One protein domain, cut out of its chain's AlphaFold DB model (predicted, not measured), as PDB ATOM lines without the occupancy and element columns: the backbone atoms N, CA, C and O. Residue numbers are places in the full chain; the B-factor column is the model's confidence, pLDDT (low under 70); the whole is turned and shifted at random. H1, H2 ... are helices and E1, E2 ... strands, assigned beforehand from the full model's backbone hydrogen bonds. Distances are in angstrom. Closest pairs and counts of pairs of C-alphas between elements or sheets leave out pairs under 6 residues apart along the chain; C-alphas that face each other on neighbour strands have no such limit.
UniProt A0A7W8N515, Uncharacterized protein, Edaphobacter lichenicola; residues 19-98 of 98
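AT A GLANCE: This is residues 19 to 98 of the 98 residues of an uncharacterized protein of Edaphobacter lichenicola (UniProt A0A7W8N515). A twisted sheet of two antiparallel hairpins, E1 with E2 and E3 with E4, is covered on one face by two helices side by side, H1 and H3, and its other face is bare. The short H4 packs on H3, the short H2 lies near the first residues of H3, and residues 45 to 50 stick out. The printed part has 80 residues with four named strands and four named helices in the order E1, E2, H1, H2, E3, E4, H3, H4; the sheet runs E2, E1, E3, E4, all antiparallel, and the class is mixed, helices and strands. The whole is compact, with a radius of gyration of the C-alphas of 11.7 A and spans of 32 by 22 by 22 A.

HOW THE PARTS SIT: E1, residues 19 to 21, and E2, residues 26 to 29, form a hairpin, with N 20 and O 27 2.8 A apart. H1, residues 32 to 43, is on the sheet at a height of 10.1 A and only just stands up from it, rising 41 degrees. H2, residues 50 to 53, is not on the sheet. E3, residues 57 to 60, is antiparallel to E1, with N 21 and O 58 2.8 A apart. E2, H1, H2 and E3 make a split strand-helix-strand unit, two strands running the same way with E1 between them, and its crossover is right-handed. E4, residues 66 to 69, forms a hairpin with E3, with N 57 and O 69 2.8 A apart. H3, residues 72 to 84, is on the same face as H1, giving two layers, helices on one face of a sheet; on the local plane it runs along E4, at 9 degrees. H1 and H3 touch, closest at the C-alphas of Cys 36 and Ala 79, 4.6 A, with a shallow tilt of 30 degrees, opposite ways. H3 is the hub: with residues 72 to 73 alone it only just touches H2, with 3 pairs of C-alphas within 8 A, the closest being Arg 53 and Leu 72 at 5.3 A. It also touches H4, residues 90 to 93, closest at the C-alphas of Trp 78 and Trp 91, 5.0 A. In H1 and H3 every O i to N i+4 pair is within hydrogen-bond range; H2 and H4 are too short for such a pair.

IN THESE COORDINATES: E1 begins at C-alpha 19, (-27.912, 42.124, 31.736), and spans 6.4 A; E2 spans 10.0 A, E3 9.9 A and E4 10.2 A. H1 spans 16.4 A, H2 5.0 A, and H3, beginning at C-alpha 72, (-32.591, 32.304, 41.842), 18.4 A. H4 spans 5.8 A and ends at C-alpha 93, (-28.854, 43.170, 50.554).

THE WHOLE: The C-alphas farthest apart are those of Asn 47 and Val 63, 34.2 A. The printed part has no cut and ends at the chain's last residue, 98; residues 96 to 97 pair antiparallel with residues 67 to 68 of E4. No link is long. The mean pLDDT of the printed part is 93.2, and no printed residue is under 70.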
ATOM      1  N   THR A  19     -28.335  43.407  32.305       95.06
ATOM      2  CA  THR A  19     -27.912  42.124  31.736       95.06
ATOM      3  C   THR A  19     -27.873  41.088  32.847       95.06
ATOM      4  O   THR A  19     -27.290  41.349  33.897       95.06
ATOM      5  N   VAL A  20     -28.489  39.929  32.630       95.25
ATOM      6  CA  VAL A  20     -28.364  38.753  33.498       95.25
ATOM      7  C   VAL A  20     -27.520  37.731  32.756       95.25
ATOM      8  O   VAL A  20     -27.894  37.326  31.660       95.25
ATOM      9  N   THR A  21     -26.402  37.329  33.342       95.56
ATOM     10  CA  THR A  21     -25.502  36.317  32.787       95.56
ATOM     11  C   THR A  21     -25.537  35.077  33.668       95.56
ATOM     12  O   THR A  21     -25.388  35.179  34.889       95.56
ATOM     13  N   ASP A  22     -25.701  33.912  33.053       91.38
ATOM     14  CA  ASP A  22     -25.575  32.608  33.702       91.38
ATOM     15  C   ASP A  22     -24.770  31.625  32.827       91.38
ATOM     16  O   ASP A  22     -24.059  32.031  31.905       91.38
ATOM     17  N   ALA A  23     -24.835  30.327  33.137       87.56
ATOM     18  CA  ALA A  23     -24.133  29.289  32.380       87.56
ATOM     19  C   ALA A  23     -24.653  29.095  30.938       87.56
ATOM     20  O   ALA A  23     -23.940  28.524  30.113       87.56
ATOM     21  N   GLU A  24     -25.871  29.544  30.625       87.00
ATOM     22  CA  GLU A  24     -26.496  29.418  29.303       87.00
ATOM     23  C   GLU A  24     -26.280  30.657  28.428       87.00
ATOM     24  O   GLU A  24     -26.371  30.569  27.200       87.00
ATOM     25  N   GLY A  25     -25.941  31.798  29.034       90.88
ATOM     26  CA  GLY A  25     -25.489  32.992  28.330       90.88
ATOM     27  C   GLY A  25     -26.040  34.286  28.915       90.88
ATOM     28  O   GLY A  25     -26.352  34.379  30.100       90.88
ATOM     29  N   ASP A  26     -26.135  35.302  28.056       92.69
ATOM     30  CA  ASP A  26     -26.599  36.636  28.432       92.69
ATOM     31  C   ASP A  26     -28.073  36.849  28.084       92.69
ATOM     32  O   ASP A  26     -28.521  36.613  26.957       92.69
ATOM     33  N   MET A  27     -28.799  37.424  29.034       91.62
ATOM     34  CA  MET A  27     -30.170  37.882  28.888       91.62
ATOM     35  C   MET A  27     -30.254  39.389  29.104       91.62
ATOM     36  O   MET A  27     -29.719  39.918  30.075       91.62
ATOM     37  N   TYR A  28     -30.969  40.086  28.220       91.88
ATOM     38  CA  TYR A  28     -31.033  41.547  28.214       91.88
ATOM     39  C   TYR A  28     -32.425  42.043  28.604       91.88
ATOM     40  O   TYR A  28     -33.444  41.640  28.033       91.88
ATOM     41  N   LEU A  29     -32.481  42.956  29.571       93.19
ATOM     42  CA  LEU A  29     -33.717  43.435  30.182       93.19
ATOM     43  C   LEU A  29     -33.722  44.966  30.203       93.19
ATOM     44  O   LEU A  29     -32.823  45.606  30.743       93.19
ATOM     45  N   CYS A  30     -34.736  45.578  29.587       91.50
ATOM     46  CA  CYS A  30     -34.716  47.014  29.288       91.50
ATOM     47  C   CYS A  30     -34.866  47.925  30.516       91.50
ATOM     48  O   CYS A  30     -34.554  49.109  30.421       91.50
ATOM     49  N   ASN A  31     -35.348  47.408  31.649       91.38
ATOM     50  CA  ASN A  31     -35.500  48.147  32.904       91.38
ATOM     51  C   ASN A  31     -35.654  47.194  34.105       91.38
ATOM     52  O   ASN A  31     -35.817  45.981  33.943       91.38
ATOM     53  N   SER A  32     -35.637  47.759  35.317       93.12
ATOM     54  CA  SER A  32     -35.754  47.019  36.583       93.12
ATOM     55  C   SER A  32     -37.072  46.249  36.707       93.12
ATOM     56  O   SER A  32     -37.099  45.161  37.279       93.12
ATOM     57  N   ARG A  33     -38.163  46.762  36.122       93.19
ATOM     58  CA  ARG A  33     -39.463  46.080  36.107       93.19
ATOM     59  C   ARG A  33     -39.416  44.794  35.283       93.19
ATOM     60  O   ARG A  33     -39.914  43.777  35.748       93.19
ATOM     61  N   CYS A  34     -38.804  44.817  34.101       93.50
ATOM     62  CA  CYS A  34     -38.657  43.614  33.274       93.50
ATOM     63  C   CYS A  34     -37.795  42.556  33.970       93.50
ATOM     64  O   CYS A  34     -38.139  41.378  33.933       93.50
ATOM     65  N   LEU A  35     -36.728  42.980  34.656       95.19
ATOM     66  CA  LEU A  35     -35.917  42.088  35.485       95.19
ATOM     67  C   LEU A  35     -36.722  41.450  36.618       95.19
ATOM     68  O   LEU A  35     -36.676  40.235  36.783       95.19
ATOM     69  N   CYS A  36     -37.489  42.253  37.355       95.94
ATOM     70  CA  CYS A  36     -38.373  41.765  38.409       95.94
ATOM     71  C   CYS A  36     -39.370  40.735  37.876       95.94
ATOM     72  O   CYS A  36     -39.453  39.633  38.414       95.94
ATOM     73  N   ILE A  37     -40.084  41.056  36.793       94.44
ATOM     74  CA  ILE A  37     -41.092  40.144  36.253       94.44
ATOM     75  C   ILE A  37     -40.449  38.835  35.795       94.44
ATOM     76  O   ILE A  37     -40.947  37.771  36.155       94.44
ATOM     77  N   TRP A  38     -39.338  38.894  35.059       93.44
ATOM     78  CA  TRP A  38     -38.636  37.690  34.622       93.44
ATOM     79  C   TRP A  38     -38.203  36.815  35.810       93.44
ATOM     80  O   TRP A  38     -38.544  35.633  35.850       93.44
ATOM     81  N   ALA A  39     -37.523  37.395  36.804       95.12
ATOM     82  CA  ALA A  39     -36.993  36.639  37.938       95.12
ATOM     83  C   ALA A  39     -38.118  36.037  38.799       95.12
ATOM     84  O   ALA A  39     -38.066  34.860  39.163       95.12
ATOM     85  N   VAL A  40     -39.175  36.813  39.069       95.19
ATOM     86  CA  VAL A  40     -40.339  36.353  39.843       95.19
ATOM     87  C   VAL A  40     -41.109  35.269  39.086       95.19
ATOM     88  O   VAL A  40     -41.480  34.257  39.681       95.19
ATOM     89  N   MET A  41     -41.324  35.421  37.776       93.75
ATOM     90  CA  MET A  41     -41.980  34.385  36.968       93.75
ATOM     91  C   MET A  41     -41.164  33.094  36.924       93.75
ATOM     92  O   MET A  41     -41.742  32.008  36.965       93.75
ATOM     93  N   LEU A  42     -39.832  33.191  36.857       92.25
ATOM     94  CA  LEU A  42     -38.973  32.016  36.831       92.25
ATOM     95  C   LEU A  42     -39.010  31.286  38.179       92.25
ATOM     96  O   LEU A  42     -39.308  30.094  38.207       92.25
ATOM     97  N   VAL A  43     -38.802  31.994  39.297       94.38
ATOM     98  CA  VAL A  43     -38.744  31.368  40.632       94.38
ATOM     99  C   VAL A  43     -40.086  30.773  41.078       94.38
ATOM    100  O   VAL A  43     -40.112  29.791  41.824       94.38
ATOM    101  N   THR A  44     -41.206  31.333  40.608       93.75
ATOM    102  CA  THR A  44     -42.566  30.860  40.940       93.75
ATOM    103  C   THR A  44     -43.072  29.748  40.017       93.75
ATOM    104  O   THR A  44     -44.166  29.220  40.225       93.75
ATOM    105  N   LYS A  45     -42.290  29.335  39.011       94.19
ATOM    106  CA  LYS A  45     -42.667  28.259  38.089       94.19
ATOM    107  C   LYS A  45     -42.802  26.922  38.837       94.19
ATOM    108  O   LYS A  45     -41.838  26.400  39.395       94.19
ATOM    109  N   HIS A  46     -44.004  26.338  38.789       85.25
ATOM    110  CA  HIS A  46     -44.397  25.147  39.563       85.25
ATOM    111  C   HIS A  46     -43.469  23.933  39.367       85.25
ATOM    112  O   HIS A  46     -43.214  23.198  40.312       85.25
ATOM    113  N   ASN A  47     -42.915  23.751  38.166       90.56
ATOM    114  CA  ASN A  47     -42.042  22.620  37.824       90.56
ATOM    115  C   ASN A  47     -40.625  23.080  37.451       90.56
ATOM    116  O   ASN A  47     -40.033  22.560  36.506       90.56
ATOM    117  N   LEU A  48     -40.105  24.112  38.123       90.25
ATOM    118  CA  LEU A  48     -38.719  24.536  37.931       90.25
ATOM    119  C   LEU A  48     -37.753  23.478  38.514       90.25
ATOM    120  O   LEU A  48     -37.862  23.204  39.717       90.25
ATOM    121  N   PRO A  49     -36.834  22.902  37.706       90.50
ATOM    122  CA  PRO A  49     -35.829  21.949  38.180       90.50
ATOM    123  C   PRO A  49     -34.967  22.526  39.308       90.50
ATOM    124  O   PRO A  49     -34.681  23.720  39.322       90.50
ATOM    125  N   GLU A  50     -34.510  21.683  40.232       87.12
ATOM    126  CA  GLU A  50     -33.638  22.108  41.342       87.12
ATOM    127  C   GLU A  50     -32.326  22.726  40.835       87.12
ATOM    128  O   GLU A  50     -31.922  23.785  41.301       87.12
ATOM    129  N   SER A  51     -31.758  22.172  39.758       87.75
ATOM    130  CA  SER A  51     -30.576  22.724  39.085       87.75
ATOM    131  C   SER A  51     -30.762  24.152  38.558       87.75
ATOM    132  O   SER A  51     -29.787  24.884  38.434       87.75
ATOM    133  N   GLU A  52     -31.994  24.558  38.235       86.94
ATOM    134  CA  GLU A  52     -32.312  25.940  37.848       86.94
ATOM    135  C   GLU A  52     -32.489  26.852  39.069       86.94
ATOM    136  O   GLU A  52     -32.225  28.051  38.998       86.94
ATOM    137  N   ARG A  53     -32.952  26.302  40.200       87.75
ATOM    138  CA  ARG A  53     -33.143  27.054  41.453       87.75
ATOM    139  C   ARG A  53     -31.807  27.443  42.079       87.75
ATOM    140  O   ARG A  53     -31.678  28.572  42.558       87.75
ATOM    141  N   ASP A  54     -30.846  26.528  42.015       89.38
ATOM    142  CA  ASP A  54     -29.491  26.674  42.561       89.38
ATOM    143  C   ASP A  54     -28.484  27.204  41.530       89.38
ATOM    144  O   ASP A  54     -27.271  27.172  41.742       89.38
ATOM    145  N   ARG A  55     -28.973  27.681  40.381       90.44
ATOM    146  CA  ARG A  55     -28.129  28.309  39.371       90.44
ATOM    147  C   ARG A  55     -27.623  29.660  39.885       90.44
ATOM    148  O   ARG A  55     -28.377  30.448  40.457       90.44
ATOM    149  N   SER A  56     -26.350  29.939  39.613       94.81
ATOM    150  CA  SER A  56     -25.747  31.243  39.880       94.81
ATOM    151  C   SER A  56     -25.995  32.220  38.735       94.81
ATOM    152  O   SER A  56     -25.878  31.863  37.563       94.81
ATOM    153  N   PHE A  57     -26.253  33.476  39.083       96.69
ATOM    154  CA  PHE A  57     -26.514  34.561  38.145       96.69
ATOM    155  C   PHE A  57     -25.625  35.762  38.457       96.69
ATOM    156  O   PHE A  57     -25.381  36.087  39.620       96.69
ATOM    157  N   VAL A  58     -25.187  36.472  37.422       98.00
ATOM    158  CA  VAL A  58     -24.564  37.793  37.548       98.00
ATOM    159  C   VAL A  58     -25.467  38.818  36.889       98.00
ATOM    160  O   VAL A  58     -25.747  38.737  35.698       98.00
ATOM    161  N   VAL A  59     -25.900  39.810  37.658       97.56
ATOM    162  CA  VAL A  59     -26.643  40.958  37.146       97.56
ATOM    163  C   VAL A  59     -25.676  42.110  36.949       97.56
ATOM    164  O   VAL A  59     -25.016  42.521  37.898       97.56
ATOM    165  N   THR A  60     -25.618  42.648  35.736       96.88
ATOM    166  CA  THR A  60     -25.019  43.956  35.454       96.88
ATOM    167  C   THR A  60     -26.138  44.986  35.355       96.88
ATOM    168  O   THR A  60     -27.090  44.785  34.599       96.88
ATOM    169  N   ASP A  61     -26.052  46.060  36.132       94.31
ATOM    170  CA  ASP A  61     -27.033  47.143  36.124       94.31
ATOM    171  C   ASP A  61     -26.763  48.175  35.001       94.31
ATOM    172  O   ASP A  61     -25.710  48.141  34.356       94.31
ATOM    173  N   PRO A  62     -27.684  49.130  34.764       92.44
ATOM    174  CA  PRO A  62     -27.524  50.159  33.736       92.44
ATOM    175  C   PRO A  62     -26.310  51.083  33.891       92.44
ATOM    176  O   PRO A  62     -25.983  51.796  32.943       92.44
ATOM    177  N   VAL A  63     -25.672  51.116  35.067       92.69
ATOM    178  CA  VAL A  63     -24.454  51.902  35.325       92.69
ATOM    179  C   VAL A  63     -23.194  51.029  35.343       92.69
ATOM    180  O   VAL A  63     -22.106  51.524  35.634       92.69
ATOM    181  N   GLY A  64     -23.321  49.746  34.992       93.12
ATOM    182  CA  GLY A  64     -22.224  48.792  34.872       93.12
ATOM    183  C   GLY A  64     -21.818  48.113  36.179       93.12
ATOM    184  O   GLY A  64     -20.846  47.356  36.170       93.12
ATOM    185  N   LYS A  65     -22.527  48.342  37.292       95.25
ATOM    186  CA  LYS A  65     -22.258  47.621  38.544       95.25
ATOM    187  C   LYS A  65     -22.717  46.184  38.411       95.25
ATOM    188  O   LYS A  65     -23.782  45.915  37.855       95.25
ATOM    189  N   LYS A  66     -21.919  45.271  38.953       97.50
ATOM    190  CA  LYS A  66     -22.201  43.844  38.907       97.50
ATOM    191  C   LYS A  66     -22.533  43.316  40.285       97.50
ATOM    192  O   LYS A  66     -21.917  43.691  41.278       97.50
ATOM    193  N   ARG A  67     -23.498  42.404  40.318       97.56
ATOM    194  CA  ARG A  67     -23.892  41.679  41.515       97.56
ATOM    195  C   ARG A  67     -24.101  40.210  41.192       97.56
ATOM    196  O   ARG A  67     -24.809  39.873  40.248       97.56
ATOM    197  N   SER A  68     -23.476  39.350  41.981       97.88
ATOM    198  CA  SER A  68     -23.615  37.897  41.906       97.88
ATOM    199  C   SER A  68     -24.708  37.394  42.845       97.88
ATOM    200  O   SER A  68     -24.856  37.896  43.961       97.88
ATOM    201  N   PHE A  69     -25.442  36.378  42.407       97.62
ATOM    202  CA  PHE A  69     -26.471  35.677  43.167       97.62
ATOM    203  C   PHE A  69     -26.225  34.179  43.028       97.62
ATOM    204  O   PHE A  69     -26.106  33.690  41.910       97.62
ATOM    205  N   GLU A  70     -26.142  33.454  44.142       94.94
ATOM    206  CA  GLU A  70     -25.939  31.993  44.135       94.94
ATOM    207  C   GLU A  70     -27.256  31.219  43.996       94.94
ATOM    208  O   GLU A  70     -27.248  30.022  43.742       94.94
ATOM    209  N   LYS A  71     -28.392  31.900  44.191       93.75
ATOM    210  CA  LYS A  71     -29.729  31.311  44.136       93.75
ATOM    211  C   LYS A  71     -30.673  32.208  43.361       93.75
ATOM    212  O   LYS A  71     -30.685  33.429  43.546       93.75
ATOM    213  N   LEU A  72     -31.551  31.590  42.577       95.12
ATOM    214  CA  LEU A  72     -32.591  32.304  41.842       95.12
ATOM    215  C   LEU A  72     -33.552  33.065  42.776       95.12
ATOM    216  O   LEU A  72     -34.029  34.144  42.428       95.12
ATOM    217  N   MET A  73     -33.833  32.522  43.966       96.38
ATOM    218  CA  MET A  73     -34.705  33.179  44.947       96.38
ATOM    219  C   MET A  73     -34.145  34.528  45.404       96.38
ATOM    220  O   MET A  73     -34.875  35.519  45.419       96.38
ATOM    221  N   ASP A  74     -32.849  34.581  45.705       96.88
ATOM    222  CA  ASP A  74     -32.185  35.796  46.177       96.88
ATOM    223  C   ASP A  74     -32.218  36.884  45.099       96.88
ATOM    224  O   ASP A  74     -32.506  38.046  45.395       96.88
ATOM    225  N   LEU A  75     -32.002  36.485  43.838       97.31
ATOM    226  CA  LEU A  75     -32.139  37.351  42.670       97.31
ATOM    227  C   LEU A  75     -33.570  37.879  42.512       97.31
ATOM    228  O   LEU A  75     -33.756  39.072  42.286       97.31
ATOM    229  N   ALA A  76     -34.583  37.019  42.634       97.06
ATOM    230  CA  ALA A  76     -35.981  37.419  42.489       97.06
ATOM    231  C   ALA A  76     -36.416  38.407  43.582       97.06
ATOM    232  O   ALA A  76     -37.053  39.418  43.283       97.06
ATOM    233  N   GLN A  77     -36.022  38.153  44.830       97.12
ATOM    234  CA  GLN A  77     -36.245  39.056  45.960       97.12
ATOM    235  C   GLN A  77     -35.559  40.411  45.743       97.12
ATOM    236  O   GLN A  77     -36.202  41.459  45.850       97.12
ATOM    237  N   TRP A  78     -34.276  40.399  45.365       97.31
ATOM    238  CA  TRP A  78     -33.528  41.620  45.071       97.31
ATOM    239  C   TRP A  78     -34.152  42.408  43.920       97.31
ATOM    240  O   TRP A  78     -34.366  43.613  44.032       97.31
ATOM    241  N   ALA A  79     -34.501  41.734  42.822       96.62
ATOM    242  CA  ALA A  79     -35.104  42.358  41.652       96.62
ATOM    243  C   ALA A  79     -36.461  42.993  41.982       96.62
ATOM    244  O   ALA A  79     -36.747  44.099  41.517       96.62
ATOM    245  N   ALA A  80     -37.274  42.335  42.815       96.25
ATOM    246  CA  ALA A  80     -38.531  42.885  43.306       96.25
ATOM    247  C   ALA A  80     -38.308  44.153  44.142       96.25
ATOM    248  O   ALA A  80     -38.939  45.177  43.879       96.25
ATOM    249  N   ALA A  81     -37.376  44.120  45.096       95.75
ATOM    250  CA  ALA A  81     -37.046  45.283  45.915       95.75
ATOM    251  C   ALA A  81     -36.482  46.448  45.080       95.75
ATOM    252  O   ALA A  81     -36.928  47.589  45.221       95.75
ATOM    253  N   ASN A  82     -35.571  46.148  44.152       94.38
ATOM    254  CA  ASN A  82     -34.968  47.113  43.235       94.38
ATOM    255  C   ASN A  82     -36.013  47.761  42.311       94.38
ATOM    256  O   ASN A  82     -35.985  48.970  42.095       94.38
ATOM    257  N   ALA A  83     -36.977  46.989  41.799       94.19
ATOM    258  CA  ALA A  83     -38.062  47.529  40.980       94.19
ATOM    259  C   ALA A  83     -39.036  48.416  41.775       94.19
ATOM    260  O   ALA A  83     -39.611  49.344  41.208       94.19
ATOM    261  N   LEU A  84     -39.222  48.144  43.070       91.19
ATOM    262  CA  LEU A  84     -40.083  48.935  43.954       91.19
ATOM    263  C   LEU A  84     -39.421  50.231  44.451       91.19
ATOM    264  O   LEU A  84     -40.134  51.123  44.904       91.19
ATOM    265  N   GLY A  85     -38.090  50.341  44.380       84.50
ATOM    266  CA  GLY A  85     -37.352  51.558  44.734       84.50
ATOM    267  C   GLY A  85     -37.424  51.937  46.218       84.50
ATOM    268  O   GLY A  85     -37.312  53.115  46.546       84.50
ATOM    269  N   LYS A  86     -37.638  50.961  47.112       83.00
ATOM    270  CA  LYS A  86     -37.723  51.172  48.567       83.00
ATOM    271  C   LYS A  86     -36.384  50.854  49.241       83.00
ATOM    272  O   LYS A  86     -36.083  49.669  49.396       83.00
ATOM    273  N   PRO A  87     -35.572  51.859  49.616       79.19
ATOM    274  CA  PRO A  87     -34.216  51.649  50.133       79.19
ATOM    275  C   PRO A  87     -34.172  50.880  51.462       79.19
ATOM    276  O   PRO A  87     -33.155  50.274  51.778       79.19
ATOM    277  N   GLU A  88     -35.263  50.873  52.225       86.56
ATOM    278  CA  GLU A  88     -35.409  50.136  53.481       86.56
ATOM    279  C   GLU A  88     -35.681  48.630  53.309       86.56
ATOM    280  O   GLU A  88     -35.783  47.908  54.299       86.56
ATOM    281  N   ASN A  89     -35.830  48.137  52.076       91.56
ATOM    282  CA  ASN A  89     -36.123  46.729  51.839       91.56
ATOM    283  C   ASN A  89     -34.871  45.859  52.046       91.56
ATOM    284  O   ASN A  89     -33.894  45.975  51.305       91.56
ATOM    285  N   GLU A  90     -34.933  44.945  53.017       93.56
ATOM    286  CA  GLU A  90     -33.846  44.021  53.366       93.56
ATOM    287  C   GLU A  90     -33.360  43.170  52.182       93.56
ATOM    288  O   GLU A  90     -32.175  42.851  52.094       93.56
ATOM    289  N   TRP A  91     -34.228  42.876  51.209       95.81
ATOM    290  CA  TRP A  91     -33.868  42.100  50.021       95.81
ATOM    291  C   TRP A  91     -32.904  42.834  49.085       95.81
ATOM    292  O   TRP A  91     -32.274  42.197  48.242       95.81
ATOM    293  N   LEU A  92     -32.714  44.152  49.235       94.38
ATOM    294  CA  LEU A  92     -31.653  44.874  48.520       94.38
ATOM    295  C   LEU A  92     -30.248  44.411  48.931       94.38
ATOM    296  O   LEU A  92     -29.290  44.637  48.188       94.38
ATOM    297  N   MET A  93     -30.115  43.739  50.077       94.12
ATOM    298  CA  MET A  93     -28.854  43.170  50.554       94.12
ATOM    299  C   MET A  93     -28.547  41.793  49.961       94.12
ATOM    300  O   MET A  93     -27.428  41.313  50.113       94.12
ATOM    301  N   ASN A  94     -29.498  41.168  49.264       96.56
ATOM    302  CA  ASN A  94     -29.279  39.875  48.630       96.56
ATOM    303  C   ASN A  94     -28.235  39.967  47.510       96.56
ATOM    304  O   ASN A  94     -28.177  40.952  46.767       96.56
ATOM    305  N   GLY A  95     -27.454  38.898  47.360       95.88
ATOM    306  CA  GLY A  95     -26.327  38.839  46.433       95.88
ATOM    307  C   GLY A  95     -25.074  39.552  46.952       95.88
ATOM    308  O   GLY A  95     -25.031  40.059  48.069       95.88
ATOM    309  N   ARG A  96     -24.017  39.569  46.138       97.12
ATOM    310  CA  ARG A  96     -22.733  40.216  46.462       97.12
ATOM    311  C   ARG A  96     -22.236  41.040  45.290       97.12
ATOM    312  O   ARG A  96     -22.210  40.529  44.170       97.12
ATOM    313  N   ASP A  97     -21.824  42.274  45.552       95.81
ATOM    314  CA  ASP A  97     -21.177  43.121  44.547       95.81
ATOM    315  C   ASP A  97     -19.832  42.505  44.122       95.81
ATOM    316  O   ASP A  97     -19.102  41.984  44.972       95.81
ATOM    317  N   ILE A  98     -19.534  42.529  42.817       94.06
ATOM    318  CA  ILE A  98     -18.323  41.942  42.207       94.06
ATOM    319  C   ILE A  98     -17.709  42.838  41.129       94.06
ATOM    320  O   ILE A  98     -18.434  43.695  40.574       94.06
TER     321      ILE A  98